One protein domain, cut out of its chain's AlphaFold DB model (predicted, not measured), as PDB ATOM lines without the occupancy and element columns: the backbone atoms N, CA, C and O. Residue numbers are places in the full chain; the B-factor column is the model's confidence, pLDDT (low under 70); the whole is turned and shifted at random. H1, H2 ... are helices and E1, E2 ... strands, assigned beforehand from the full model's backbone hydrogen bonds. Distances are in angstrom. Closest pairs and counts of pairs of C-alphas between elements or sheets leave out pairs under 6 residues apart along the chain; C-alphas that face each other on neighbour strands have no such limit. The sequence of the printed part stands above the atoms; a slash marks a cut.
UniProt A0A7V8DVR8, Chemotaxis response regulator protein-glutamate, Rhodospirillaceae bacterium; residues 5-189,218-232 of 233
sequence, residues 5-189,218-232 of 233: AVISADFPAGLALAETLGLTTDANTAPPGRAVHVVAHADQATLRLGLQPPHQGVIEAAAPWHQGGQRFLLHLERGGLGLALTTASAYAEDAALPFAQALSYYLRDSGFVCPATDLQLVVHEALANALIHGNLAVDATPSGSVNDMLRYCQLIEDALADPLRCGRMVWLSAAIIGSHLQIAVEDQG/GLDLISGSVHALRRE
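What this domain is: This is residues 5 to 189 and 218 to 232 of the 233 residues of the protein "Chemotaxis response regulator protein-glutamate" of Rhodospirillaceae bacterium (UniProt A0A7V8DVR8). Picture a twisted six-stranded sheet as a slab, with helices covering both of its faces: H2, H4, H5 and H6 over one face, H1 and H3 over the other. H5 and H6 form a helical hairpin on the first face, H9 packs on H6, and H7 lies off the sheet, its centre the farthest of any element from the mean of the C-alphas. The printed part has 200 residues, with nine named helices and six named strands in the order E1 H1 E2 H2 E3 H3 E4 H4 H5 H6 H7 H8 E5 E6 H9. The sheet runs E1 E2 E3 E4 E5 E6 and is mixed, and the class is mixed, helices and strands. The whole is compact, with a radius of gyration of the C-alphas of 17.1 A and spans of 58 by 44 by 26 A.

Where its parts are: Find C-alpha 5 at (69.926, 27.904, 196.761), where E1 begins; it holds residues 5 to 7. H1 follows at residues 14 to 20, E2 at 35 to 39, H2 at 44 to 50, E3 at 55 to 60, H3 at 70 to 77, E4 at 81 to 86 and H4 at 87 to 92. H5, residues 96 to 109, runs 20.0 A from first to last C-alpha. Look next for C-alpha 116 at (60.611, 4.483, 210.301); from there H6, the longest helix, runs 26.8 A to residue 135. H7, residues 146 to 160, is 21.1 A long, and H8 holds residues 163 to 166. E5, residues 169 to 177, is 24.3 A long, and E6, residues 180 to 187, is 22.5 A. H9, residues 218 to 226, ends at C-alpha 226, (52.792, 11.463, 217.073).

How they stand to each other: Begin with the sheet, whose edge strands are E1 and E6. E1 and E2 are parallel, with N 6 and O 36 2.8 A apart; E2 and E3 are parallel, with N 59 and O 37 at 2.7 A; E3 and E4 are parallel, with N 60 and O 84 at 2.8 A. E4 and E5 are antiparallel, with N 83 and O 172 at 2.7 A, and the hairpin E5 and E6 is antiparallel, with N 184 and O 173 at 2.8 A. Three strand-helix-strand units, parallel neighbour strands joined through a helix, follow one another: E1, H1, E2 is left-handed in its crossover, E2, H2, E3 right-handed, and E3, H3, E4 left-handed. With helices on both faces the sheet makes three layers. H3 is on it at a height of 6.4 A, the C-alphas of His 75 and Ala 175 being the closest to E5 at 5.1 A; H1 is on the same face. On the opposite face H5 runs along the strands, at 13 degrees to E5 on the local plane. H6 is the hub: it touches H5 at Ala 96 and His 124, the closest C-alphas, 5.0 A apart, at a steep tilt of 42 degrees, opposite ways. Its residues 131 to 135 alone touch H4, and its residues 118 to 126 alone touch H9, closest at Val 122 and Ile 222, 5.2 A. H7 and H8 only just touch, only at the corner by their link, with 3 pairs of C-alphas within 8 A. H1 to H7 and H9 have every O i to N i+4 pair within hydrogen-bond range; H8 is too short for such a pair.

The domain as a whole: The two C-alphas farthest apart are those of Asn 28 and Ser 145, 58.3 A. Residues 190 to 217 are not printed, and C-alphas 189 and 218 stand 17.9 A apart across the cut. Of the links that are printed whole, H1 to E2 is long, with 14 residues. The mean pLDDT of the printed part is 85.3; look for values under 70 at residues 26 to 33, 63 to 67, 143 and 218 to 232.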
ATOM      1  N   ALA A   5      70.535  28.529 197.925       86.88
ATOM      2  CA  ALA A   5      69.926  27.904 196.761       86.88
ATOM      3  C   ALA A   5      71.006  27.398 195.795       86.88
ATOM      4  O   ALA A   5      71.924  28.132 195.425       86.88
ATOM      5  N   VAL A   6      70.873  26.146 195.362       88.88
ATOM      6  CA  VAL A   6      71.622  25.567 194.243       88.88
ATOM      7  C   VAL A   6      70.690  25.573 193.043       88.88
ATOM      8  O   VAL A   6      69.696  24.851 193.017       88.88
ATOM      9  N   ILE A   7      70.981  26.432 192.071       88.38
ATOM     10  CA  ILE A   7      70.155  26.569 190.871       88.38
ATOM     11  C   ILE A   7      70.553  25.483 189.876       88.38
ATOM     12  O   ILE A   7      71.736  25.350 189.552       88.38
ATOM     13  N   SER A   8      69.578  24.715 189.390       86.00
ATOM     14  CA  SER A   8      69.838  23.713 188.360       86.00
ATOM     15  C   SER A   8      70.372  24.365 187.084       86.00
ATOM     16  O   SER A   8      69.897  25.421 186.658       86.00
ATOM     17  N   ALA A   9      71.369  23.739 186.458       81.50
ATOM     18  CA  ALA A   9      72.060  24.303 185.297       81.50
ATOM     19  C   ALA A   9      71.136  24.497 184.081       81.50
ATOM     20  O   ALA A   9      71.352  25.399 183.273       81.50
ATOM     21  N   ASP A  10      70.102  23.668 183.963       84.31
ATOM     22  CA  ASP A  10      69.065  23.736 182.932       84.31
ATOM     23  C   ASP A  10      67.934  24.724 183.265       84.31
ATOM     24  O   ASP A  10      67.077  24.984 182.419       84.31
ATOM     25  N   PHE A  11      67.958  25.338 184.454       86.62
ATOM     26  CA  PHE A  11      66.949  26.292 184.898       86.62
ATOM     27  C   PHE A  11      67.535  27.616 185.432       86.62
ATOM     28  O   PHE A  11      67.374  27.953 186.606       86.62
ATOM     29  N   PRO A  12      68.144  28.460 184.572       82.12
ATOM     30  CA  PRO A  12      68.701  29.752 184.993       82.12
ATOM     31  C   PRO A  12      67.673  30.711 185.613       82.12
ATOM     32  O   PRO A  12      68.018  31.532 186.462       82.12
ATOM     33  N   ALA A  13      66.397  30.597 185.222       86.62
ATOM     34  CA  ALA A  13      65.306  31.391 185.789       86.62
ATOM     35  C   ALA A  13      65.050  31.091 187.281       86.62
ATOM     36  O   ALA A  13      64.402  31.888 187.960       86.62
ATOM     37  N   GLY A  14      65.609  30.000 187.816       85.94
ATOM     38  CA  GLY A  14      65.557  29.675 189.239       85.94
ATOM     39  C   GLY A  14      66.240  30.703 190.135       85.94
ATOM     40  O   GLY A  14      65.876  30.803 191.305       85.94
ATOM     41  N   LEU A  15      67.155  31.520 189.601       88.31
ATOM     42  CA  LEU A  15      67.773  32.615 190.350       88.31
ATOM     43  C   LEU A  15      66.728  33.623 190.852       88.31
ATOM     44  O   LEU A  15      66.696  33.934 192.037       88.31
ATOM     45  N   ALA A  16      65.816  34.063 189.980       88.38
ATOM     46  CA  ALA A  16      64.769  35.019 190.349       88.38
ATOM     47  C   ALA A  16      63.797  34.438 191.390       88.38
ATOM     48  O   ALA A  16      63.305  35.151 192.269       88.38
ATOM     49  N   LEU A  17      63.531  33.129 191.317       88.00
ATOM     50  CA  LEU A  17      62.735  32.433 192.325       88.00
ATOM     51  C   LEU A  17      63.469  32.393 193.671       88.00
ATOM     52  O   LEU A  17      62.883  32.751 194.688       88.00
ATOM     53  N   ALA A  18      64.750  32.021 193.678       88.94
ATOM     54  CA  ALA A  18      65.565  32.012 194.890       88.94
ATOM     55  C   ALA A  18      65.612  33.396 195.558       88.94
ATOM     56  O   ALA A  18      65.387  33.494 196.764       88.94
ATOM     57  N   GLU A  19      65.805  34.460 194.775       88.50
ATOM     58  CA  GLU A  19      65.768  35.848 195.251       88.50
ATOM     59  C   GLU A  19      64.404  36.218 195.848       88.50
ATOM     60  O   GLU A  19      64.338  36.787 196.938       88.50
ATOM     61  N   THR A  20      63.307  35.839 195.182       87.25
ATOM     62  CA  THR A  20      61.936  36.074 195.671       87.25
ATOM     63  C   THR A  20      61.686  35.395 197.020       87.25
ATOM     64  O   THR A  20      60.963  35.928 197.861       87.25
ATOM     65  N   LEU A  21      62.301  34.232 197.239       86.12
ATOM     66  CA  LEU A  21      62.204  33.461 198.479       86.12
ATOM     67  C   LEU A  21      63.237  33.874 199.539       86.12
ATOM     68  O   LEU A  21      63.256  33.293 200.622       86.12
ATOM     69  N   GLY A  22      64.092  34.860 199.250       87.12
ATOM     70  CA  GLY A  22      65.139  35.322 200.163       87.12
ATOM     71  C   GLY A  22      66.269  34.308 200.385       87.12
ATOM     72  O   GLY A  22      66.949  34.366 201.410       87.12
ATOM     73  N   LEU A  23      66.466  33.373 199.452       87.12
ATOM     74  CA  LEU A  23      67.540  32.382 199.498       87.12
ATOM     75  C   LEU A  23      68.845  32.976 198.959       87.12
ATOM     76  O   LEU A  23      68.845  33.747 198.000       87.12
ATOM     77  N   THR A  24      69.979  32.594 199.548       85.88
ATOM     78  CA  THR A  24      71.294  33.075 199.105       85.88
ATOM     79  C   THR A  24      71.838  32.212 197.971       85.88
ATOM     80  O   THR A  24      71.856  30.992 198.072       85.88
ATOM     81  N   THR A  25      72.333  32.819 196.894       81.69
ATOM     82  CA  THR A  25      72.958  32.088 195.772       81.69
ATOM     83  C   THR A  25      74.485  32.165 195.770       81.69
ATOM     84  O   THR A  25      75.139  31.571 194.915       81.69
ATOM     85  N   ASP A  26      75.072  32.874 196.736       68.12
ATOM     86  CA  ASP A  26      76.516  33.012 196.867       68.12
ATOM     87  C   ASP A  26      77.145  31.748 197.467       68.12
ATOM     88  O   ASP A  26      77.051  31.469 198.666       68.12
ATOM     89  N   ALA A  27      77.887  31.014 196.636       56.41
ATOM     90  CA  ALA A  27      78.669  29.848 197.057       56.41
ATOM     91  C   ALA A  27      79.742  30.174 198.125       56.41
ATOM     92  O   ALA A  27      80.255  29.266 198.773       56.41
ATOM     93  N   ASN A  28      80.074  31.458 198.321       46.97
ATOM     94  CA  ASN A  28      81.157  31.922 199.195       46.97
ATOM     95  C   ASN A  28      80.716  32.385 200.596       46.97
ATOM     96  O   ASN A  28      81.582  32.665 201.424       46.97
ATOM     97  N   THR A  29      79.415  32.508 200.889       47.50
ATOM     98  CA  THR A  29      78.949  33.219 202.104       47.50
ATOM     99  C   THR A  29      78.324  32.342 203.183       47.50
ATOM    100  O   THR A  29      78.061  32.836 204.279       47.50
ATOM    101  N   ALA A  30      78.077  31.062 202.920       48.38
ATOM    102  CA  ALA A  30      77.358  30.201 203.854       48.38
ATOM    103  C   ALA A  30      78.193  28.996 204.294       48.38
ATOM    104  O   ALA A  30      79.038  28.512 203.536       48.38
ATOM    105  N   PRO A  31      77.979  28.507 205.529       50.22
ATOM    106  CA  PRO A  31      78.662  27.321 206.007       50.22
ATOM    107  C   PRO A  31      78.389  26.144 205.054       50.22
ATOM    108  O   PRO A  31      77.256  25.984 204.589       50.22
ATOM    109  N   PRO A  32      79.400  25.308 204.763       51.59
ATOM    110  CA  PRO A  32      79.211  24.105 203.963       51.59
ATOM    111  C   PRO A  32      78.199  23.212 204.687       51.59
ATOM    112  O   PRO A  32      78.480  22.753 205.791       51.59
ATOM    113  N   GLY A  33      77.003  23.004 204.126       61.03
ATOM    114  CA  GLY A  33      76.037  22.109 204.774       61.03
ATOM    115  C   GLY A  33      74.545  22.372 204.600       61.03
ATOM    116  O   GLY A  33      73.776  21.574 205.122       61.03
ATOM    117  N   ARG A  34      74.114  23.481 203.979       76.62
ATOM    118  CA  ARG A  34      72.687  23.860 203.937       76.62
ATOM    119  C   ARG A  34      72.275  24.461 202.602       76.62
ATOM    120  O   ARG A  34      72.340  25.676 202.418       76.62
ATOM    121  N   ALA A  35      71.895  23.595 201.672       88.56
ATOM    122  CA  ALA A  35      71.491  23.988 200.329       88.56
ATOM    123  C   ALA A  35      70.141  23.381 199.930       88.56
ATOM    124  O   ALA A  35      69.877  22.216 200.207       88.56
ATOM    125  N   VAL A  36      69.306  24.150 199.241       92.12
ATOM    126  CA  VAL A  36      68.068  23.684 198.608       92.12
ATOM    127  C   VAL A  36      68.233  23.743 197.092       92.12
ATOM    128  O   VAL A  36      68.767  24.720 196.567       92.12
ATOM    129  N   HIS A  37      67.820  22.697 196.380       93.75
ATOM    130  CA  HIS A  37      67.883  22.677 194.915       93.75
ATOM    131  C   HIS A  37      66.689  23.412 194.329       93.75
ATOM    132  O   HIS A  37      65.559  23.118 194.702       93.75
ATOM    133  N   VAL A  38      66.926  24.335 193.404       93.62
ATOM    134  CA  VAL A  38      65.870  25.021 192.653       93.62
ATOM    135  C   VAL A  38      65.857  24.474 191.232       93.62
ATOM    136  O   VAL A  38      66.835  24.629 190.495       93.62
ATOM    137  N   VAL A  39      64.755  23.826 190.860       94.62
ATOM    138  CA  VAL A  39      64.609  23.068 189.608       94.62
ATOM    139  C   VAL A  39      63.385  23.538 188.825       94.62
ATOM    140  O   VAL A  39      62.419  24.033 189.404       94.62
ATOM    141  N   ALA A  40      63.412  23.372 187.501       92.38
ATOM    142  CA  ALA A  40      62.237  23.627 186.665       92.38
ATOM    143  C   ALA A  40      61.137  22.586 186.908       92.38
ATOM    144  O   ALA A  40      59.963  22.930 186.973       92.38
ATOM    145  N   HIS A  41      61.544  21.323 187.038       93.75
ATOM    146  CA  HIS A  41      60.674  20.185 187.275       93.75
ATOM    147  C   HIS A  41      61.360  19.216 188.237       93.75
ATOM    148  O   HIS A  41      62.572  19.007 188.135       93.75
ATOM    149  N   ALA A  42      60.598  18.665 189.176       95.31
ATOM    150  CA  ALA A  42      61.098  17.666 190.109       95.31
ATOM    151  C   ALA A  42      60.796  16.246 189.615       95.31
ATOM    152  O   ALA A  42      59.716  15.964 189.115       95.31
ATOM    153  N   ASP A  43      61.755  15.355 189.824       95.81
ATOM    154  CA  ASP A  43      61.729  13.932 189.495       95.81
ATOM    155  C   ASP A  43      62.412  13.118 190.617       95.81
ATOM    156  O   ASP A  43      63.040  13.677 191.525       95.81
ATOM    157  N   GLN A  44      62.365  11.784 190.563       95.00
ATOM    158  CA  GLN A  44      63.057  10.931 191.542       95.00
ATOM    159  C   GLN A  44      64.535  11.294 191.758       95.00
ATOM    160  O   GLN A  44      65.060  11.142 192.868       95.00
ATOM    161  N   ALA A  45      65.247  11.690 190.701       94.12
ATOM    162  CA  ALA A  45      66.680  11.950 190.769       94.12
ATOM    163  C   ALA A  45      66.972  13.238 191.548       94.12
ATOM    164  O   ALA A  45      67.826  13.241 192.440       94.12
ATOM    165  N   THR A  46      66.229  14.302 191.258       94.44
ATOM    166  CA  THR A  46      66.311  15.596 191.941       94.44
ATOM    167  C   THR A  46      65.829  15.496 193.385       94.44
ATOM    168  O   THR A  46      66.520  16.003 194.269       94.44
ATOM    169  N   LEU A  47      64.740  14.767 193.667       96.31
ATOM    170  CA  LEU A  47      64.296  14.500 195.042       96.31
ATOM    171  C   LEU A  47      65.380  13.778 195.848       96.31
ATOM    172  O   LEU A  47      65.721  14.196 196.955       96.31
ATOM    173  N   ARG A  48      65.975  12.722 195.282       93.62
ATOM    174  CA  ARG A  48      67.052  11.973 195.941       93.62
ATOM    175  C   ARG A  48      68.275  12.844 196.206       93.62
ATOM    176  O   ARG A  48      68.851  12.750 197.285       93.62
ATOM    177  N   LEU A  49      68.675  13.670 195.241       90.94
ATOM    178  CA  LEU A  49      69.816  14.572 195.383       90.94
ATOM    179  C   LEU A  49      69.558  15.648 196.449       90.94
ATOM    180  O   LEU A  49      70.419  15.901 197.293       90.94
ATOM    181  N   GLY A  50      68.378  16.270 196.412       92.88
ATOM    182  CA  GLY A  50      68.018  17.380 197.290       92.88
ATOM    183  C   GLY A  50      67.726  16.974 198.731       92.88
ATOM    184  O   GLY A  50      67.869  17.799 199.627       92.88
ATOM    185  N   LEU A  51      67.379  15.710 198.977       94.75
ATOM    186  CA  LEU A  51      67.096  15.177 200.314       94.75
ATOM    187  C   LEU A  51      68.279  14.419 200.944       94.75
ATOM    188  O   LEU A  51      68.118  13.745 201.961       94.75
ATOM    189  N   GLN A  52      69.472  14.523 200.355       89.62
ATOM    190  CA  GLN A  52      70.712  13.981 200.912       89.62
ATOM    191  C   GLN A  52      71.618  15.100 201.430       89.62
ATOM    192  O   GLN A  52      71.763  16.112 200.742       89.62
ATOM    193  N   PRO A  53      72.310  14.916 202.573       84.69
ATOM    194  CA  PRO A  53      73.309  15.875 203.037       84.69
ATOM    195  C   PRO A  53      74.347  16.188 201.945       84.69
ATOM    196  O   PRO A  53      74.782  15.270 201.244       84.69
ATOM    197  N   PRO A  54      74.789  17.452 201.792       83.69
ATOM    198  CA  PRO A  54      74.470  18.639 202.600       83.69
ATOM    199  C   PRO A  54      73.178  19.373 202.185       83.69
ATOM    200  O   PRO A  54      72.957  20.521 202.577       83.69
ATOM    201  N   HIS A  55      72.353  18.773 201.335       89.00
ATOM    202  CA  HIS A  55      71.124  19.392 200.868       89.00
ATOM    203  C   HIS A  55      69.977  19.178 201.852       89.00
ATOM    204  O   HIS A  55      69.952  18.235 202.642       89.00
ATOM    205  N   GLN A  56      69.043  20.116 201.813       91.38
ATOM    206  CA  GLN A  56      67.912  20.216 202.720       91.38
ATOM    207  C   GLN A  56      66.582  20.129 201.987       91.38
ATOM    208  O   GLN A  56      65.534  20.171 202.623       91.38
ATOM    209  N   GLY A  57      66.589  20.056 200.660       95.25
ATOM    210  CA  GLY A  57      65.346  20.054 199.930       95.25
ATOM    211  C   GLY A  57      65.422  20.324 198.445       95.25
ATOM    212  O   GLY A  57      66.492  20.544 197.870       95.25
ATOM    213  N   VAL A  58      64.224  20.383 197.873       96.38
ATOM    214  CA  VAL A  58      63.955  20.750 196.482       96.38
ATOM    215  C   VAL A  58      62.828  21.780 196.440       96.38
ATOM    216  O   VAL A  58      61.852  21.691 197.182       96.38
ATOM    217  N   ILE A  59      62.984  22.756 195.556       94.88
ATOM    218  CA  ILE A  59      62.027  23.794 195.196       94.88
ATOM    219  C   ILE A  59      61.798  23.651 193.696       94.88
ATOM    220  O   ILE A  59      62.666  23.980 192.889       94.88
ATOM    221  N   GLU A  60      60.629  23.149 193.331       94.50
ATOM    222  CA  GLU A  60      60.146  23.161 191.961       94.50
ATOM    223  C   GLU A  60      59.581  24.543 191.627       94.50
ATOM    224  O   GLU A  60      58.866  25.180 192.411       94.50
ATOM    225  N   ALA A  61      59.911  25.029 190.438       86.50
ATOM    226  CA  ALA A  61      59.371  26.273 189.940       86.50
ATOM    227  C   ALA A  61      57.953  26.077 189.395       86.50
ATOM    228  O   ALA A  61      57.761  25.644 188.264       86.50
ATOM    229  N   ALA A  62      56.956  26.511 190.164       79.19
ATOM    230  CA  ALA A  62      55.610  26.736 189.656       79.19
ATOM    231  C   ALA A  62      55.141  28.149 189.996       79.19
ATOM    232  O   ALA A  62      55.287  28.620 191.122       79.19
ATOM    233  N   ALA A  63      54.584  28.856 189.017       60.94
ATOM    234  CA  ALA A  63      53.977  30.156 189.253       60.94
ATOM    235  C   ALA A  63      52.482  29.983 189.586       60.94
ATOM    236  O   ALA A  63      51.816  29.231 188.876       60.94
ATOM    237  N   PRO A  64      51.921  30.705 190.576       60.84
ATOM    238  CA  PRO A  64      52.561  31.679 191.462       60.84
ATOM    239  C   PRO A  64      52.871  31.162 192.888       60.84
ATOM    240  O   PRO A  64      52.002  30.635 193.577       60.84
ATOM    241  N   TRP A  65      54.073  31.468 193.398       67.19
ATOM    242  CA  TRP A  65      54.549  31.173 194.770       67.19
ATOM    243  C   TRP A  65      53.898  32.007 195.894       67.19
ATOM    244  O   TRP A  65      54.342  31.987 197.037       67.19
ATOM    245  N   HIS A  66      52.877  32.806 195.589       57.38
ATOM    246  CA  HIS A  66      52.476  33.929 196.448       57.38
ATOM    247  C   HIS A  66      51.605  33.527 197.651       57.38
ATOM    248  O   HIS A  66      51.267  34.381 198.468       57.38
ATOM    249  N   GLN A  67      51.199  32.258 197.755       65.44
ATOM    250  CA  GLN A  67      50.267  31.785 198.779       65.44
ATOM    251  C   GLN A  67      50.731  30.442 199.348       65.44
ATOM    252  O   GLN A  67      50.451  29.410 198.747       65.44
ATOM    253  N   GLY A  68      51.433  30.477 200.485       76.06
ATOM    254  CA  GLY A  68      51.859  29.293 201.243       76.06
ATOM    255  C   GLY A  68      53.358  29.255 201.545       76.06
ATOM    256  O   GLY A  68      54.089  30.210 201.282       76.06
ATOM    257  N   GLY A  69      53.809  28.155 202.146       86.19
ATOM    258  CA  GLY A  69      55.225  27.849 202.359       86.19
ATOM    259  C   GLY A  69      55.883  28.582 203.532       86.19
ATOM    260  O   GLY A  69      57.111  28.615 203.629       86.19
ATOM    261  N   GLN A  70      55.109  29.173 204.444       89.44
ATOM    262  CA  GLN A  70      55.675  29.904 205.586       89.44
ATOM    263  C   GLN A  70      56.364  28.952 206.569       89.44
ATOM    264  O   GLN A  70      57.429  29.270 207.107       89.44
ATOM    265  N   ARG A  71      55.773  27.770 206.801       92.31
ATOM    266  CA  ARG A  71      56.391  26.741 207.648       92.31
ATOM    267  C   ARG A  71      57.564  26.104 206.937       92.31
ATOM    268  O   ARG A  71      58.583  25.877 207.579       92.31
ATOM    269  N   PHE A  72      57.451  25.910 205.629       93.06
ATOM    270  CA  PHE A  72      58.561  25.465 204.798       93.06
ATOM    271  C   PHE A  72      59.801  26.357 204.946       93.06
ATOM    272  O   PHE A  72      60.860  25.855 205.327       93.06
ATOM    273  N   LEU A  73      59.675  27.672 204.745       90.12
ATOM    274  CA  LEU A  73      60.806  28.599 204.879       90.12
ATOM    275  C   LEU A  73      61.370  28.597 206.306       90.12
ATOM    276  O   LEU A  73      62.581  28.466 206.493       90.12
ATOM    277  N   LEU A  74      60.499  28.634 207.322       91.12
ATOM    278  CA  LEU A  74      60.908  28.540 208.725       91.12
ATOM    279  C   LEU A  74      61.694  27.249 209.011       91.12
ATOM    280  O   LEU A  74      62.700  27.279 209.719       91.12
ATOM    281  N   HIS A  75      61.243  26.103 208.501       94.12
ATOM    282  CA  HIS A  75      61.920  24.826 208.706       94.12
ATOM    283  C   HIS A  75      63.301  24.807 208.048       94.12
ATOM    284  O   HIS A  75      64.263  24.377 208.693       94.12
ATOM    285  N   LEU A  76      63.437  25.347 206.832       91.44
ATOM    286  CA  LEU A  76      64.738  25.484 206.173       91.44
ATOM    287  C   LEU A  76      65.704  26.351 206.995       91.44
ATOM    288  O   LEU A  76      66.833  25.930 207.259       91.44
ATOM    289  N   GLU A  77      65.255  27.510 207.486       89.31
ATOM    290  CA  GLU A  77      66.062  28.396 208.343       89.31
ATOM    291  C   GLU A  77      66.551  27.701 209.625       89.31
ATOM    292  O   GLU A  77      67.645  27.985 210.137       89.31
ATOM    293  N   ARG A  78      65.747  26.774 210.156       90.12
ATOM    294  CA  ARG A  78      66.064  25.977 211.351       90.12
ATOM    295  C   ARG A  78      66.976  24.789 211.072       90.12
ATOM    296  O   ARG A  78      67.337  24.082 212.009       90.12
ATOM    297  N   GLY A  79      67.421  24.606 209.833       90.25
ATOM    298  CA  GLY A  79      68.278  23.484 209.471       90.25
ATOM    299  C   GLY A  79      67.505  22.202 209.155       90.25
ATOM    300  O   GLY A  79      68.107  21.135 209.174       90.25
ATOM    301  N   GLY A  80      66.194  22.298 208.933       93.38
ATOM    302  CA  GLY A  80      65.320  21.174 208.622       93.38
ATOM    303  C   GLY A  80      65.385  20.719 207.165       93.38
ATOM    304  O   GLY A  80      66.319  21.058 206.435       93.38
ATOM    305  N   LEU A  81      64.365  19.959 206.769       95.88
ATOM    306  CA  LEU A  81      64.137  19.452 205.417       95.88
ATOM    307  C   LEU A  81      62.899  20.106 204.793       95.88
ATOM    308  O   LEU A  81      61.955  20.456 205.511       95.88
ATOM    309  N   GLY A  82      62.858  20.212 203.467       96.38
ATOM    310  CA  GLY A  82      61.716  20.767 202.749       96.38
ATOM    311  C   GLY A  82      61.603  20.310 201.296       96.38
ATOM    312  O   GLY A  82      62.582  20.233 200.570       96.38
ATOM    313  N   LEU A  83      60.379  20.081 200.841       97.62
ATOM    314  CA  LEU A  83      60.001  19.949 199.443       97.62
ATOM    315  C   LEU A  83      58.920  20.981 199.145       97.62
ATOM    316  O   LEU A  83      57.939  21.074 199.881       97.62
ATOM    317  N   ALA A  84      59.099  21.739 198.075       96.00
ATOM    318  CA  ALA A  84      58.067  22.586 197.504       96.00
ATOM    319  C   ALA A  84      57.865  22.140 196.062       96.00
ATOM    320  O   ALA A  84      58.747  22.351 195.233       96.00
ATOM    321  N   LEU A  85      56.749  21.476 195.790       96.62
ATOM    322  CA  LEU A  85      56.492  20.779 194.531       96.62
ATOM    323  C   LEU A  85      55.128  21.183 193.985       96.62
ATOM    324  O   LEU A  85      54.232  21.537 194.749       96.62
ATOM    325  N   THR A  86      54.939  21.065 192.680       95.81
ATOM    326  CA  THR A  86      53.599  20.985 192.103       95.81
ATOM    327  C   THR A  86      52.898  19.716 192.582       95.81
ATOM    328  O   THR A  86      53.524  18.714 192.933       95.81
ATOM    329  N   THR A  87      51.570  19.741 192.568       96.19
ATOM    330  CA  THR A  87      50.727  18.588 192.908       96.19
ATOM    331  C   THR A  87      50.996  17.430 191.954       96.19
ATOM    332  O   THR A  87      51.075  16.288 192.399       96.19
ATOM    333  N   ALA A  88      51.200  17.728 190.667       96.31
ATOM    334  CA  ALA A  88      51.571  16.748 189.656       96.31
ATOM    335  C   ALA A  88      52.872  16.015 190.020       96.31
ATOM    336  O   ALA A  88      52.867  14.788 190.112       96.31
ATOM    337  N   SER A  89      53.956  16.747 190.289       97.12
ATOM    338  CA  SER A  89      55.257  16.147 190.618       97.12
ATOM    339  C   SER A  89      55.225  15.422 191.961       97.12
ATOM    340  O   SER A  89      55.709  14.302 192.068       97.12
ATOM    341  N   ALA A  90      54.598  16.002 192.989       97.44
ATOM    342  CA  ALA A  90      54.481  15.357 194.297       97.44
ATOM    343  C   ALA A  90      53.733  14.014 194.233       97.44
ATOM    344  O   ALA A  90      54.120  13.072 194.928       97.44
ATOM    345  N   TYR A  91      52.685  13.933 193.406       96.94
ATOM    346  CA  TYR A  91      51.912  12.712 193.187       96.94
ATOM    347  C   TYR A  91      52.674  11.694 192.331       96.94
ATOM    348  O   TYR A  91      52.818  10.543 192.737       96.94
ATOM    349  N   ALA A  92      53.189  12.112 191.169       96.50
ATOM    350  CA  ALA A  92      53.875  11.228 190.224       96.50
ATOM    351  C   ALA A  92      55.142  10.600 190.823       96.50
ATOM    352  O   ALA A  92      55.451   9.439 190.560       96.50
ATOM    353  N   GLU A  93      55.847  11.361 191.659       96.88
ATOM    354  CA  GLU A  93      57.123  10.970 192.249       96.88
ATOM    355  C   GLU A  93      56.991  10.351 193.652       96.88
ATOM    356  O   GLU A  93      58.003  10.163 194.327       96.88
ATOM    357  N   ASP A  94      55.772  10.056 194.123       95.62
ATOM    358  CA  ASP A  94      55.511   9.523 195.474       95.62
ATOM    359  C   ASP A  94      56.367  10.228 196.545       95.62
ATOM    360  O   ASP A  94      57.136   9.611 197.288       95.62
ATOM    361  N   ALA A  95      56.299  11.565 196.583       97.06
ATOM    362  CA  ALA A  95      57.263  12.389 197.319       97.06
ATOM    363  C   ALA A  95      57.297  12.114 198.839       97.06
ATOM    364  O   ALA A  95      58.270  12.460 199.516       97.06
ATOM    365  N   ALA A  96      56.268  11.453 199.380       96.19
ATOM    366  CA  ALA A  96      56.196  11.049 200.777       96.19
ATOM    367  C   ALA A  96      57.322  10.081 201.168       96.19
ATOM    368  O   ALA A  96      57.939  10.247 202.225       96.19
ATOM    369  N   LEU A  97      57.610   9.084 200.328       94.50
ATOM    370  CA  LEU A  97      58.602   8.054 200.626       94.50
ATOM    371  C   LEU A  97      60.034   8.611 200.756       94.50
ATOM    372  O   LEU A  97      60.644   8.408 201.815       94.50
ATOM    373  N   PRO A  98      60.600   9.318 199.755       95.88
ATOM    374  CA  PRO A  98      61.949   9.861 199.870       95.88
ATOM    375  C   PRO A  98      62.042  10.915 200.984       95.88
ATOM    376  O   PRO A  98      63.062  10.977 201.675       95.88
ATOM    377  N   PHE A  99      60.975  11.682 201.241       97.19
ATOM    378  CA  PHE A  99      60.946  12.626 202.357       97.19
ATOM    379  C   PHE A  99      60.994  11.925 203.719       97.19
ATOM    380  O   PHE A  99      61.806  12.289 204.568       97.19
ATOM    381  N   ALA A 100      60.174  10.893 203.936       95.12
ATOM    382  CA  ALA A 100      60.160  10.141 205.190       95.12
ATOM    383  C   ALA A 100      61.505   9.446 205.466       95.12
ATOM    384  O   ALA A 100      61.976   9.418 206.607       95.12
ATOM    385  N   GLN A 101      62.159   8.929 204.422       93.62
ATOM    386  CA  GLN A 101      63.499   8.346 204.519       93.62
ATOM    387  C   GLN A 101      64.541   9.387 204.948       93.62
ATOM    388  O   GLN A 101      65.306   9.144 205.886       93.62
ATOM    389  N   ALA A 102      64.541  10.557 204.308       94.62
ATOM    390  CA  ALA A 102      65.438  11.652 204.659       94.62
ATOM    391  C   ALA A 102      65.176  12.183 206.076       94.62
ATOM    392  O   ALA A 102      66.113  12.411 206.841       94.62
ATOM    393  N   LEU A 103      63.904  12.294 206.469       94.00
ATOM    394  CA  LEU A 103      63.497  12.700 207.811       94.00
ATOM    395  C   LEU A 103      63.987  11.716 208.880       94.00
ATOM    396  O   LEU A 103      64.487  12.136 209.922       94.00
ATOM    397  N   SER A 104      63.903  10.411 208.618       92.62
ATOM    398  CA  SER A 104      64.431   9.380 209.520       92.62
ATOM    399  C   SER A 104      65.943   9.531 209.741       92.62
ATOM    400  O   SER A 104      66.418   9.449 210.878       92.62
ATOM    401  N   TYR A 105      66.702   9.821 208.678       91.12
ATOM    402  CA  TYR A 105      68.134  10.109 208.785       91.12
ATOM    403  C   TYR A 105      68.406  11.392 209.584       91.12
ATOM    404  O   TYR A 105      69.194  11.366 210.529       91.12
ATOM    405  N   TYR A 106      67.707  12.484 209.261       91.19
ATOM    406  CA  TYR A 106      67.810  13.776 209.952       91.19
ATOM    407  C   TYR A 106      67.540  13.665 211.463       91.19
ATOM    408  O   TYR A 106      68.266  14.233 212.283       91.19
ATOM    409  N   LEU A 107      66.519  12.897 211.846       90.56
ATOM    410  CA  LEU A 107      66.175  12.660 213.247       90.56
ATOM    411  C   LEU A 107      67.251  11.858 213.976       90.56
ATOM    412  O   LEU A 107      67.608  12.214 215.098       90.56
ATOM    413  N   ARG A 108      67.794  10.819 213.331       89.75
ATOM    414  CA  ARG A 108      68.870  10.003 213.904       89.75
ATOM    415  C   ARG A 108      70.133  10.824 214.144       89.75
ATOM    416  O   ARG A 108      70.701  10.735 215.227       89.75
ATOM    417  N   ASP A 109      70.538  11.633 213.167       88.44
ATOM    418  CA  ASP A 109      71.683  12.547 213.300       88.44
ATOM    419  C   ASP A 109      71.476  13.549 214.452       88.44
ATOM    420  O   ASP A 109      72.403  13.901 215.178       88.44
ATOM    421  N   SER A 110      70.217  13.913 214.706       86.19
ATOM    422  CA  SER A 110      69.811  14.793 215.806       86.19
ATOM    423  C   SER A 110      69.580  14.082 217.155       86.19
ATOM    424  O   SER A 110      69.149  14.730 218.117       86.19
ATOM    425  N   GLY A 111      69.832  12.771 217.256       87.94
ATOM    426  CA  GLY A 111      69.680  11.984 218.491       87.94
ATOM    427  C   GLY A 111      68.235  11.615 218.862       87.94
ATOM    428  O   GLY A 111      67.924  11.397 220.037       87.94
ATOM    429  N   PHE A 112      67.325  11.586 217.887       83.88
ATOM    430  CA  PHE A 112      65.945  11.129 218.063       83.88
ATOM    431  C   PHE A 112      65.758   9.722 217.496       83.88
ATOM    432  O   PHE A 112      66.310   9.380 216.449       83.88
ATOM    433  N   VAL A 113      64.905   8.932 218.153       77.81
ATOM    434  CA  VAL A 113      64.494   7.611 217.668       77.81
ATOM    435  C   VAL A 113      62.996   7.603 217.414       77.81
ATOM    436  O   VAL A 113      62.188   7.952 218.276       77.81
ATOM    437  N   CYS A 114      62.633   7.192 216.204       73.06
ATOM    438  CA  CYS A 114      61.261   6.995 215.774       73.06
ATOM    439  C   CYS A 114      61.199   5.753 214.877       73.06
ATOM    440  O   CYS A 114      62.109   5.568 214.057       73.06
ATOM    441  N   PRO A 115      60.167   4.900 214.992       76.31
ATOM    442  CA  PRO A 115      59.954   3.834 214.026       76.31
ATOM    443  C   PRO A 115      59.800   4.421 212.617       76.31
ATOM    444  O   PRO A 115      58.950   5.275 212.372       76.31
ATOM    445  N   ALA A 116      60.628   3.967 211.673       76.75
ATOM    446  CA  ALA A 116      60.611   4.483 210.301       76.75
ATOM    447  C   ALA A 116      59.248   4.284 209.611       76.75
ATOM    448  O   ALA A 116      58.829   5.125 208.821       76.75
ATOM    449  N   THR A 117      58.548   3.199 209.953       79.06
ATOM    450  CA  THR A 117      57.195   2.891 209.474       79.06
ATOM    451  C   THR A 117      56.177   3.948 209.884       79.06
ATOM    452  O   THR A 117      55.329   4.320 209.080       79.06
ATOM    453  N   ASP A 118      56.291   4.474 211.103       83.69
ATOM    454  CA  ASP A 118      55.336   5.439 211.646       83.69
ATOM    455  C   ASP A 118      55.533   6.806 210.984       83.69
ATOM    456  O   ASP A 118      54.564   7.457 210.604       83.69
ATOM    457  N   LEU A 119      56.790   7.218 210.768       85.75
ATOM    458  CA  LEU A 119      57.103   8.441 210.020       85.75
ATOM    459  C   LEU A 119      56.616   8.368 208.578       85.75
ATOM    460  O   LEU A 119      56.036   9.332 208.086       85.75
ATOM    461  N   GLN A 120      56.851   7.239 207.906       90.69
ATOM    462  CA  GLN A 120      56.399   7.052 206.533       90.69
ATOM    463  C   GLN A 120      54.880   7.159 206.439       90.69
ATOM    464  O   GLN A 120      54.389   7.876 205.574       90.69
ATOM    465  N   LEU A 121      54.149   6.504 207.345       89.38
ATOM    466  CA  LEU A 121      52.692   6.573 207.373       89.38
ATOM    467  C   LEU A 121      52.204   8.004 207.623       89.38
ATOM    468  O   LEU A 121      51.386   8.506 206.862       89.38
ATOM    469  N   VAL A 122      52.740   8.691 208.637       89.94
ATOM    470  CA  VAL A 122      52.351  10.077 208.962       89.94
ATOM    471  C   VAL A 122      52.577  11.014 207.780       89.94
ATOM    472  O   VAL A 122      51.698  11.805 207.446       89.94
ATOM    473  N   VAL A 123      53.752  10.937 207.150       94.69
ATOM    474  CA  VAL A 123      54.091  11.780 205.999       94.69
ATOM    475  C   VAL A 123      53.203  11.439 204.805       94.69
ATOM    476  O   VAL A 123      52.708  12.357 204.155       94.69
ATOM    477  N   HIS A 124      52.982  10.151 204.530       94.31
ATOM    478  CA  HIS A 124      52.154   9.710 203.413       94.31
ATOM    479  C   HIS A 124      50.708  10.173 203.571       94.31
ATOM    480  O   HIS A 124      50.186  10.807 202.664       94.31
ATOM    481  N   GLU A 125      50.091   9.957 204.732       92.50
ATOM    482  CA  GLU A 125      48.710  10.378 204.990       92.50
ATOM    483  C   GLU A 125      48.561  11.904 204.952       92.50
ATOM    484  O   GLU A 125      47.629  12.432 204.344       92.50
ATOM    485  N   ALA A 126      49.493  12.640 205.568       93.50
ATOM    486  CA  ALA A 126      49.449  14.100 205.559       93.50
ATOM    487  C   ALA A 126      49.599  14.663 204.137       93.50
ATOM    488  O   ALA A 126      48.854  15.566 203.752       93.50
ATOM    489  N   LEU A 127      50.525  14.111 203.346       96.00
ATOM    490  CA  LEU A 127      50.723  14.524 201.961       96.00
ATOM    491  C   LEU A 127      49.545  14.107 201.074       96.00
ATOM    492  O   LEU A 127      49.061  14.925 200.302       96.00
ATOM    493  N   ALA A 128      49.042  12.880 201.202       93.50
ATOM    494  CA  ALA A 128      47.899  12.394 200.433       93.50
ATOM    495  C   ALA A 128      46.655  13.259 200.669       93.50
ATOM    496  O   ALA A 128      45.984  13.630 199.708       93.50
ATOM    497  N   ASN A 129      46.392  13.666 201.915       91.75
ATOM    498  CA  ASN A 129      45.294  14.582 202.226       91.75
ATOM    499  C   ASN A 129      45.471  15.944 201.540       91.75
ATOM    500  O   ASN A 129      44.538  16.441 200.909       91.75
ATOM    501  N   ALA A 130      46.670  16.522 201.617       93.25
ATOM    502  CA  ALA A 130      46.992  17.795 200.974       93.25
ATOM    503  C   ALA A 130      46.876  17.729 199.441       93.25
ATOM    504  O   ALA A 130      46.362  18.654 198.815       93.25
ATOM    505  N   LEU A 131      47.313  16.627 198.827       95.31
ATOM    506  CA  LEU A 131      47.226  16.427 197.382       95.31
ATOM    507  C   LEU A 131      45.785  16.168 196.941       95.31
ATOM    508  O   LEU A 131      45.255  16.907 196.116       95.31
ATOM    509  N   ILE A 132      45.146  15.132 197.482       93.94
ATOM    510  CA  ILE A 132      43.868  14.611 196.988       93.94
ATOM    511  C   ILE A 132      42.705  15.502 197.427       93.94
ATOM    512  O   ILE A 132      41.896  15.924 196.600       93.94
ATOM    513  N   HIS A 133      42.620  15.805 198.719       91.00
ATOM    514  CA  HIS A 133      41.503  16.568 199.276       91.00
ATOM    515  C   HIS A 133      41.764  18.079 199.242       91.00
ATOM    516  O   HIS A 133      40.833  18.853 199.035       91.00
ATOM    517  N   GLY A 134      43.022  18.508 199.376       92.31
ATOM    518  CA  GLY A 134      43.414  19.911 199.243       92.31
ATOM    519  C   GLY A 134      43.472  20.365 197.782       92.31
ATOM    520  O   GLY A 134      42.515  20.917 197.231       92.31
ATOM    521  N   ASN A 135      44.610  20.134 197.130       94.12
ATOM    522  CA  ASN A 135      44.905  20.688 195.811       94.12
ATOM    523  C   ASN A 135      44.022  20.130 194.690       94.12
ATOM    524  O   ASN A 135      43.545  20.912 193.862       94.12
ATOM    525  N   LEU A 136      43.768  18.821 194.661       94.38
ATOM    526  CA  LEU A 136      42.924  18.191 193.642       94.38
ATOM    527  C   LEU A 136      41.425  18.335 193.932       94.38
ATOM    528  O   LEU A 136      40.627  18.202 193.000       94.38
ATOM    529  N   ALA A 137      41.038  18.661 195.171       92.94
ATOM    530  CA  ALA A 137      39.648  18.809 195.609       92.94
ATOM    531  C   ALA A 137      38.765  17.608 195.206       92.94
ATOM    532  O   ALA A 137      37.696  17.762 194.603       92.94
ATOM    533  N   VAL A 138      39.256  16.395 195.472       90.06
ATOM    534  CA  VAL A 138      38.514  15.145 195.279       90.06
ATOM    535  C   VAL A 138      37.803  14.802 196.589       90.06
ATOM    536  O   VAL A 138      38.372  14.188 197.491       90.06
ATOM    537  N   ASP A 139      36.532  15.190 196.686       77.50
ATOM    538  CA  ASP A 139      35.685  15.009 197.877       77.50
ATOM    539  C   ASP A 139      34.946  13.658 197.879       77.50
ATOM    540  O   ASP A 139      33.740  13.573 198.120       77.50
ATOM    541  N   ALA A 140      35.657  12.578 197.557       72.94
ATOM    542  CA  ALA A 140      35.109  11.228 197.554       72.94
ATOM    543  C   ALA A 140      35.880  10.338 198.529       72.94
ATOM    544  O   ALA A 140      37.105  10.357 198.569       72.94
ATOM    545  N   THR A 141      35.161   9.521 199.294       70.06
ATOM    546  CA  THR A 141      35.751   8.437 200.084       70.06
ATOM    547  C   THR A 141      35.255   7.120 199.494       70.06
ATOM    548  O   THR A 141      34.038   6.959 199.349       70.06
ATOM    549  N   PRO A 142      36.137   6.177 199.116       71.81
ATOM    550  CA  PRO A 142      35.688   4.909 198.563       71.81
ATOM    551  C   PRO A 142      34.843   4.149 199.594       71.81
ATOM    552  O   PRO A 142      35.295   3.888 200.705       71.81
ATOM    553  N   SER A 143      33.632   3.731 199.219       66.62
ATOM    554  CA  SER A 143      32.713   2.965 200.083       66.62
ATOM    555  C   SER A 143      33.095   1.486 200.267       66.62
ATOM    556  O   SER A 143      32.324   0.709 200.828       66.62
ATOM    557  N   GLY A 144      34.292   1.086 199.825       70.81
ATOM    558  CA  GLY A 144      34.870  -0.239 200.066       70.81
ATOM    559  C   GLY A 144      34.616  -1.292 198.979       70.81
ATOM    560  O   GLY A 144      35.144  -2.397 199.095       70.81
ATOM    561  N   SER A 145      33.864  -0.992 197.911       84.38
ATOM    562  CA  SER A 145      33.763  -1.898 196.755       84.38
ATOM    563  C   SER A 145      34.880  -1.656 195.731       84.38
ATOM    564  O   SER A 145      35.411  -0.551 195.612       84.38
ATOM    565  N   VAL A 146      35.222  -2.682 194.941       85.19
ATOM    566  CA  VAL A 146      36.213  -2.562 193.852       85.19
ATOM    567  C   VAL A 146      35.781  -1.515 192.821       85.19
ATOM    568  O   VAL A 146      36.607  -0.731 192.363       85.19
ATOM    569  N   ASN A 147      34.488  -1.454 192.489       85.94
ATOM    570  CA  ASN A 147      33.968  -0.442 191.566       85.94
ATOM    571  C   ASN A 147      34.094   0.976 192.134       85.94
ATOM    572  O   ASN A 147      34.414   1.896 191.385       85.94
ATOM    573  N   ASP A 148      33.880   1.155 193.439       84.19
ATOM    574  CA  ASP A 148      34.051   2.463 194.080       84.19
ATOM    575  C   ASP A 148      35.521   2.882 194.091       84.19
ATOM    576  O   ASP A 148      35.816   4.051 193.865       84.19
ATOM    577  N   MET A 149      36.441   1.929 194.273       84.19
ATOM    578  CA  MET A 149      37.877   2.180 194.163       84.19
ATOM    579  C   MET A 149      38.272   2.600 192.743       84.19
ATOM    580  O   MET A 149      38.950   3.605 192.571       84.19
ATOM    581  N   LEU A 150      37.803   1.886 191.714       87.75
ATOM    582  CA  LEU A 150      38.076   2.245 190.317       87.75
ATOM    583  C   LEU A 150      37.531   3.635 189.972       87.75
ATOM    584  O   LEU A 150      38.209   4.424 189.317       87.75
ATOM    585  N   ARG A 151      36.322   3.954 190.444       88.62
ATOM    586  CA  ARG A 151      35.726   5.279 190.259       88.62
ATOM    587  C   ARG A 151      36.525   6.362 190.977       88.62
ATOM    588  O   ARG A 151      36.711   7.438 190.423       88.62
ATOM    589  N   TYR A 152      36.992   6.076 192.187       88.12
ATOM    590  CA  TYR A 152      37.830   6.981 192.960       88.12
ATOM    591  C   TYR A 152      39.167   7.256 192.261       88.12
ATOM    592  O   TYR A 152      39.534   8.416 192.101       88.12
ATOM    593  N   CYS A 153      39.840   6.221 191.750       89.81
ATOM    594  CA  CYS A 153      41.047   6.385 190.940       89.81
ATOM    595  C   CYS A 153      40.783   7.250 189.702       89.81
ATOM    596  O   CYS A 153      41.547   8.170 189.441       89.81
ATOM    597  N   GLN A 154      39.674   7.025 188.986       93.06
ATOM    598  CA  GLN A 154      39.332   7.847 187.822       93.06
ATOM    599  C   GLN A 154      39.143   9.327 188.187       93.06
ATOM    600  O   GLN A 154      39.600  10.189 187.449       93.06
ATOM    601  N   LEU A 155      38.518   9.634 189.329       93.75
ATOM    602  CA  LEU A 155      38.368  11.020 189.791       93.75
ATOM    603  C   LEU A 155      39.718  11.695 190.059       93.75
ATOM    604  O   LEU A 155      39.868  12.884 189.783       93.75
ATOM    605  N   ILE A 156      40.686  10.948 190.595       94.25
ATOM    606  CA  ILE A 156      42.046  11.450 190.813       94.25
ATOM    607  C   ILE A 156      42.730  11.718 189.471       94.25
ATOM    608  O   ILE A 156      43.265  12.807 189.281       94.25
ATOM    609  N   GLU A 157      42.668  10.776 188.527       95.31
ATOM    610  CA  GLU A 157      43.250  10.943 187.187       95.31
ATOM    611  C   GLU A 157      42.623  12.129 186.434       95.31
ATOM    612  O   GLU A 157      43.337  12.953 185.861       95.31
ATOM    613  N   ASP A 158      41.298  12.281 186.500       95.62
ATOM    614  CA  ASP A 158      40.584  13.413 185.900       95.62
ATOM    615  C   ASP A 158      41.021  14.748 186.529       95.62
ATOM    616  O   ASP A 158      41.175  15.750 185.827       95.62
ATOM    617  N   ALA A 159      41.252  14.779 187.847       95.25
ATOM    618  CA  ALA A 159      41.734  15.969 188.545       95.25
ATOM    619  C   ALA A 159      43.211  16.275 188.243       95.25
ATOM    620  O   ALA A 159      43.580  17.445 188.148       95.25
ATOM    621  N   LEU A 160      44.052  15.254 188.063       95.94
ATOM    622  CA  LEU A 160      45.448  15.409 187.642       95.94
ATOM    623  C   LEU A 160      45.561  15.909 186.196       95.94
ATOM    624  O   LEU A 160      46.507  16.628 185.868       95.94
ATOM    625  N   ALA A 161      44.585  15.581 185.349       96.31
ATOM    626  CA  ALA A 161      44.496  16.089 183.986       96.31
ATOM    627  C   ALA A 161      44.081  17.574 183.906       96.31
ATOM    628  O   ALA A 161      44.246  18.179 182.846       96.31
ATOM    629  N   ASP A 162      43.565  18.174 184.988       96.00
ATOM    630  CA  ASP A 162      43.242  19.604 185.076       96.00
ATOM    631  C   ASP A 162      44.498  20.426 185.446       96.00
ATOM    632  O   ASP A 162      44.929  20.399 186.608       96.00
ATOM    633  N   PRO A 163      45.066  21.228 184.516       92.62
ATOM    634  CA  PRO A 163      46.284  22.000 184.767       92.62
ATOM    635  C   PRO A 163      46.162  23.001 185.920       92.62
ATOM    636  O   PRO A 163      47.163  23.344 186.547       92.62
ATOM    637  N   LEU A 164      44.947  23.477 186.221       91.62
ATOM    638  CA  LEU A 164      44.713  24.428 187.311       91.62
ATOM    639  C   LEU A 164      44.761  23.767 188.690       91.62
ATOM    640  O   LEU A 164      44.994  24.455 189.686       91.62
ATOM    641  N   ARG A 165      44.512  22.456 188.764       93.44
ATOM    642  CA  ARG A 165      44.576  21.682 190.010       93.44
ATOM    643  C   ARG A 165      45.946  21.054 190.184       93.44
ATOM    644  O   ARG A 165      46.560  21.229 191.232       93.44
ATOM    645  N   CYS A 166      46.456  20.380 189.155       93.94
ATOM    646  CA  CYS A 166      47.733  19.676 189.244       93.94
ATOM    647  C   CYS A 166      48.945  20.630 189.289       93.94
ATOM    648  O   CYS A 166      49.980  20.285 189.859       93.94
ATOM    649  N   GLY A 167      48.799  21.857 188.774       93.12
ATOM    650  CA  GLY A 167      49.812  22.911 188.867       93.12
ATOM    651  C   GLY A 167      49.892  23.614 190.229       93.12
ATOM    652  O   GLY A 167      50.800  24.419 190.434       93.12
ATOM    653  N   ARG A 168      48.973  23.338 191.168       93.31
ATOM    654  CA  ARG A 168      49.017  23.911 192.524       93.31
ATOM    655  C   ARG A 168      50.230  23.407 193.285       93.31
ATOM    656  O   ARG A 168      50.593  22.239 193.162       93.31
ATOM    657  N   MET A 169      50.805  24.268 194.110       94.00
ATOM    658  CA  MET A 169      51.933  23.938 194.969       94.00
ATOM    659  C   MET A 169      51.495  23.179 196.222       94.00
ATOM    660  O   MET A 169      50.431  23.426 196.790       94.00
ATOM    661  N   VAL A 170      52.362  22.281 196.670       95.06
ATOM    662  CA  VAL A 170      52.348  21.665 197.994       95.06
ATOM    663  C   VAL A 170      53.720  21.861 198.632       95.06
ATOM    664  O   VAL A 170      54.756  21.709 197.979       95.06
ATOM    665  N   TRP A 171      53.735  22.194 199.919       96.00
ATOM    666  CA  TRP A 171      54.959  22.313 200.701       96.00
ATOM    667  C   TRP A 171      54.970  21.265 201.800       96.00
ATOM    668  O   TRP A 171      54.143  21.312 202.702       96.00
ATOM    669  N   LEU A 172      55.937  20.357 201.759       97.44
ATOM    670  CA  LEU A 172      56.183  19.352 202.788       97.44
ATOM    671  C   LEU A 172      57.502  19.685 203.475       97.44
ATOM    672  O   LEU A 172      58.538  19.772 202.827       97.44
ATOM    673  N   SER A 173      57.496  19.901 204.782       97.19
ATOM    674  CA  SER A 173      58.708  20.311 205.492       97.19
ATOM    675  C   SER A 173      58.737  19.823 206.925       97.19
ATOM    676  O   SER A 173      57.699  19.568 207.533       97.19
ATOM    677  N   ALA A 174      59.940  19.708 207.480       96.31
ATOM    678  CA  ALA A 174      60.122  19.288 208.856       96.31
ATOM    679  C   ALA A 174      61.371  19.903 209.481       96.31
ATOM    680  O   ALA A 174      62.406  20.017 208.829       96.31
ATOM    681  N   ALA A 175      61.296  20.253 210.762       94.31
ATOM    682  CA  ALA A 175      62.452  20.674 211.547       94.31
ATOM    683  C   ALA A 175      62.264  20.350 213.031       94.31
ATOM    684  O   ALA A 175      61.143  20.294 213.542       94.31
ATOM    685  N   ILE A 176      63.375  20.200 213.750       92.12
ATOM    686  CA  ILE A 176      63.356  20.186 215.212       92.12
ATOM    687  C   ILE A 176      63.313  21.628 215.719       92.12
ATOM    688  O   ILE A 176      64.218  22.428 215.473       92.12
ATOM    689  N   ILE A 177      62.258  21.960 216.460       88.75
ATOM    690  CA  ILE A 177      62.059  23.268 217.081       88.75
ATOM    691  C   ILE A 177      61.945  23.063 218.591       88.75
ATOM    692  O   ILE A 177      60.970  22.514 219.108       88.75
ATOM    693  N   GLY A 178      62.981  23.498 219.310       87.12
ATOM    694  CA  GLY A 178      63.116  23.233 220.740       87.12
ATOM    695  C   GLY A 178      63.262  21.735 221.007       87.12
ATOM    696  O   GLY A 178      64.245  21.122 220.600       87.12
ATOM    697  N   SER A 179      62.287  21.150 221.702       82.62
ATOM    698  CA  SER A 179      62.225  19.717 222.026       82.62
ATOM    699  C   SER A 179      61.280  18.914 221.129       82.62
ATOM    700  O   SER A 179      61.044  17.741 221.413       82.62
ATOM    701  N   HIS A 180      60.714  19.526 220.087       85.44
ATOM    702  CA  HIS A 180      59.669  18.914 219.270       85.44
ATOM    703  C   HIS A 180      60.089  18.815 217.811       85.44
ATOM    704  O   HIS A 180      60.661  19.753 217.256       85.44
ATOM    705  N   LEU A 181      59.744  17.695 217.184       90.12
ATOM    706  CA  LEU A 181      59.687  17.603 215.736       90.12
ATOM    707  C   LEU A 181      58.420  18.320 215.260       90.12
ATOM    708  O   LEU A 181      57.321  17.980 215.696       90.12
ATOM    709  N   GLN A 182      58.576  19.297 214.374       92.88
ATOM    710  CA  GLN A 182      57.474  19.855 213.599       92.88
ATOM    711  C   GLN A 182      57.529  19.271 212.192       92.88
ATOM    712  O   GLN A 182      58.588  19.279 211.570       92.88
ATOM    713  N   ILE A 183      56.391  18.769 211.713       94.38
ATOM    714  CA  ILE A 183      56.153  18.387 210.320       94.38
ATOM    715  C   ILE A 183      54.995  19.259 209.845       94.38
ATOM    716  O   ILE A 183      53.991  19.380 210.547       94.38
ATOM    717  N   ALA A 184      55.148  19.894 208.692       95.06
ATOM    718  CA  ALA A 184      54.124  20.727 208.085       95.06
ATOM    719  C   ALA A 184      53.890  20.285 206.642       95.06
ATOM    720  O   ALA A 184      54.848  20.085 205.892       95.06
ATOM    721  N   VAL A 185      52.611  20.176 206.284       95.25
ATOM    722  CA  VAL A 185      52.143  20.067 204.906       95.25
ATOM    723  C   VAL A 185      51.227  21.258 204.653       95.25
ATOM    724  O   VAL A 185      50.262  21.447 205.388       95.25
ATOM    725  N   GLU A 186      51.577  22.097 203.684       93.31
ATOM    726  CA  GLU A 186      50.783  23.255 203.263       93.31
ATOM    727  C   GLU A 186      50.310  23.014 201.822       93.31
ATOM    728  O   GLU A 186      51.114  22.629 200.972       93.31
ATOM    729  N   ASP A 187      49.031  23.253 201.545       92.94
ATOM    730  CA  ASP A 187      48.423  23.146 200.215       92.94
ATOM    731  C   ASP A 187      47.652  24.424 199.843       92.94
ATOM    732  O   ASP A 187      47.496  25.342 200.651       92.94
ATOM    733  N   GLN A 188      47.210  24.500 198.589       91.56
ATOM    734  CA  GLN A 188      46.456  25.612 198.001       91.56
ATOM    735  C   GLN A 188      44.982  25.240 197.754       91.56
ATOM    736  O   GLN A 188      44.309  25.847 196.911       91.56
ATOM    737  N   GLY A 189      44.476  24.222 198.452       86.81
ATOM    738  CA  GLY A 189      43.066  23.867 198.469       86.81
ATOM    739  C   GLY A 189      42.203  24.931 199.150       86.81
ATOM    740  O   GLY A 189      42.680  25.925 199.695       86.81
ATOM    741  N   GLY A 218      43.124   8.336 208.307       53.38
ATOM    742  CA  GLY A 218      44.434   8.990 208.280       53.38
ATOM    743  C   GLY A 218      44.711   9.952 209.442       53.38
ATOM    744  O   GLY A 218      45.802   9.910 210.004       53.38
ATOM    745  N   LEU A 219      43.750  10.778 209.881       57.16
ATOM    746  CA  LEU A 219      43.991  11.711 211.002       57.16
ATOM    747  C   LEU A 219      44.129  10.984 212.348       57.16
ATOM    748  O   LEU A 219      44.966  11.359 213.172       57.16
ATOM    749  N   ASP A 220      43.360   9.914 212.546       53.09
ATOM    750  CA  ASP A 220      43.461   9.069 213.738       53.09
ATOM    751  C   ASP A 220      44.794   8.295 213.756       53.09
ATOM    752  O   ASP A 220      45.433   8.182 214.807       53.09
ATOM    753  N   LEU A 221      45.265   7.830 212.589       55.38
ATOM    754  CA  LEU A 221      46.592   7.220 212.427       55.38
ATOM    755  C   LEU A 221      47.716   8.222 212.738       55.38
ATOM    756  O   LEU A 221      48.623   7.901 213.509       55.38
ATOM    757  N   ILE A 222      47.620   9.454 212.226       57.84
ATOM    758  CA  ILE A 222      48.581  10.529 212.514       57.84
ATOM    759  C   ILE A 222      48.631  10.821 214.019       57.84
ATOM    760  O   ILE A 222      49.718  10.870 214.604       57.84
ATOM    761  N   SER A 223      47.472  10.965 214.671       55.97
ATOM    762  CA  SER A 223      47.408  11.226 216.113       55.97
ATOM    763  C   SER A 223      48.038  10.096 216.936       55.97
ATOM    764  O   SER A 223      48.684  10.371 217.947       55.97
ATOM    765  N   GLY A 224      47.883   8.837 216.513       46.53
ATOM    766  CA  GLY A 224      48.508   7.683 217.164       46.53
ATOM    767  C   GLY A 224      50.037   7.685 217.060       46.53
ATOM    768  O   GLY A 224      50.725   7.485 218.063       46.53
ATOM    769  N   SER A 225      50.578   7.966 215.872       55.72
ATOM    770  CA  SER A 225      52.025   7.953 215.604       55.72
ATOM    771  C   SER A 225      52.785   9.116 216.258       55.72
ATOM    772  O   SER A 225      53.925   8.938 216.694       55.72
ATOM    773  N   VAL A 226      52.168  10.295 216.413       57.12
ATOM    774  CA  VAL A 226      52.792  11.463 217.073       57.12
ATOM    775  C   VAL A 226      53.190  11.170 218.530       57.12
ATOM    776  O   VAL A 226      54.194  11.693 219.018       57.12
ATOM    777  N   HIS A 227      52.476  10.280 219.226       52.59
ATOM    778  CA  HIS A 227      52.784   9.913 220.613       52.59
ATOM    779  C   HIS A 227      54.017   9.001 220.780       52.59
ATOM    780  O   HIS A 227      54.491   8.823 221.909       52.59
ATOM    781  N   ALA A 228      54.564   8.440 219.696       53.81
ATOM    782  CA  ALA A 228      55.686   7.499 219.740       53.81
ATOM    783  C   ALA A 228      57.081   8.163 219.718       53.81
ATOM    784  O   ALA A 228      58.079   7.504 220.014       53.81
ATOM    785  N   LEU A 229      57.177   9.462 219.413       50.75
ATOM    786  CA  LEU A 229      58.452  10.184 219.322       50.75
ATOM    787  C   LEU A 229      59.066  10.439 220.709       50.75
ATOM    788  O   LEU A 229      58.477  11.121 221.551       50.75
ATOM    789  N   ARG A 230      60.279   9.922 220.953       56.16
ATOM    790  CA  ARG A 230      61.033  10.139 222.201       56.16
ATOM    791  C   ARG A 230      62.495  10.482 221.915       56.16
ATOM    792  O   ARG A 230      63.100   9.965 220.982       56.16
ATOM    793  N   ARG A 231      63.063  11.365 222.741       46.97
ATOM    794  CA  ARG A 231      64.495  11.694 222.729       46.97
ATOM    795  C   ARG A 231      65.257  10.615 223.496       46.97
ATOM    796  O   ARG A 231      64.812  10.244 224.585       46.97
ATOM    797  N   GLU A 232      66.376  10.133 222.961       49.16
ATOM    798  CA  GLU A 232      67.284   9.301 223.756       49.16
ATOM    799  C   GLU A 232      67.909  10.169 224.861       49.16
ATOM    800  O   GLU A 232      68.250  11.333 224.634       49.16
TER     801      GLU A 232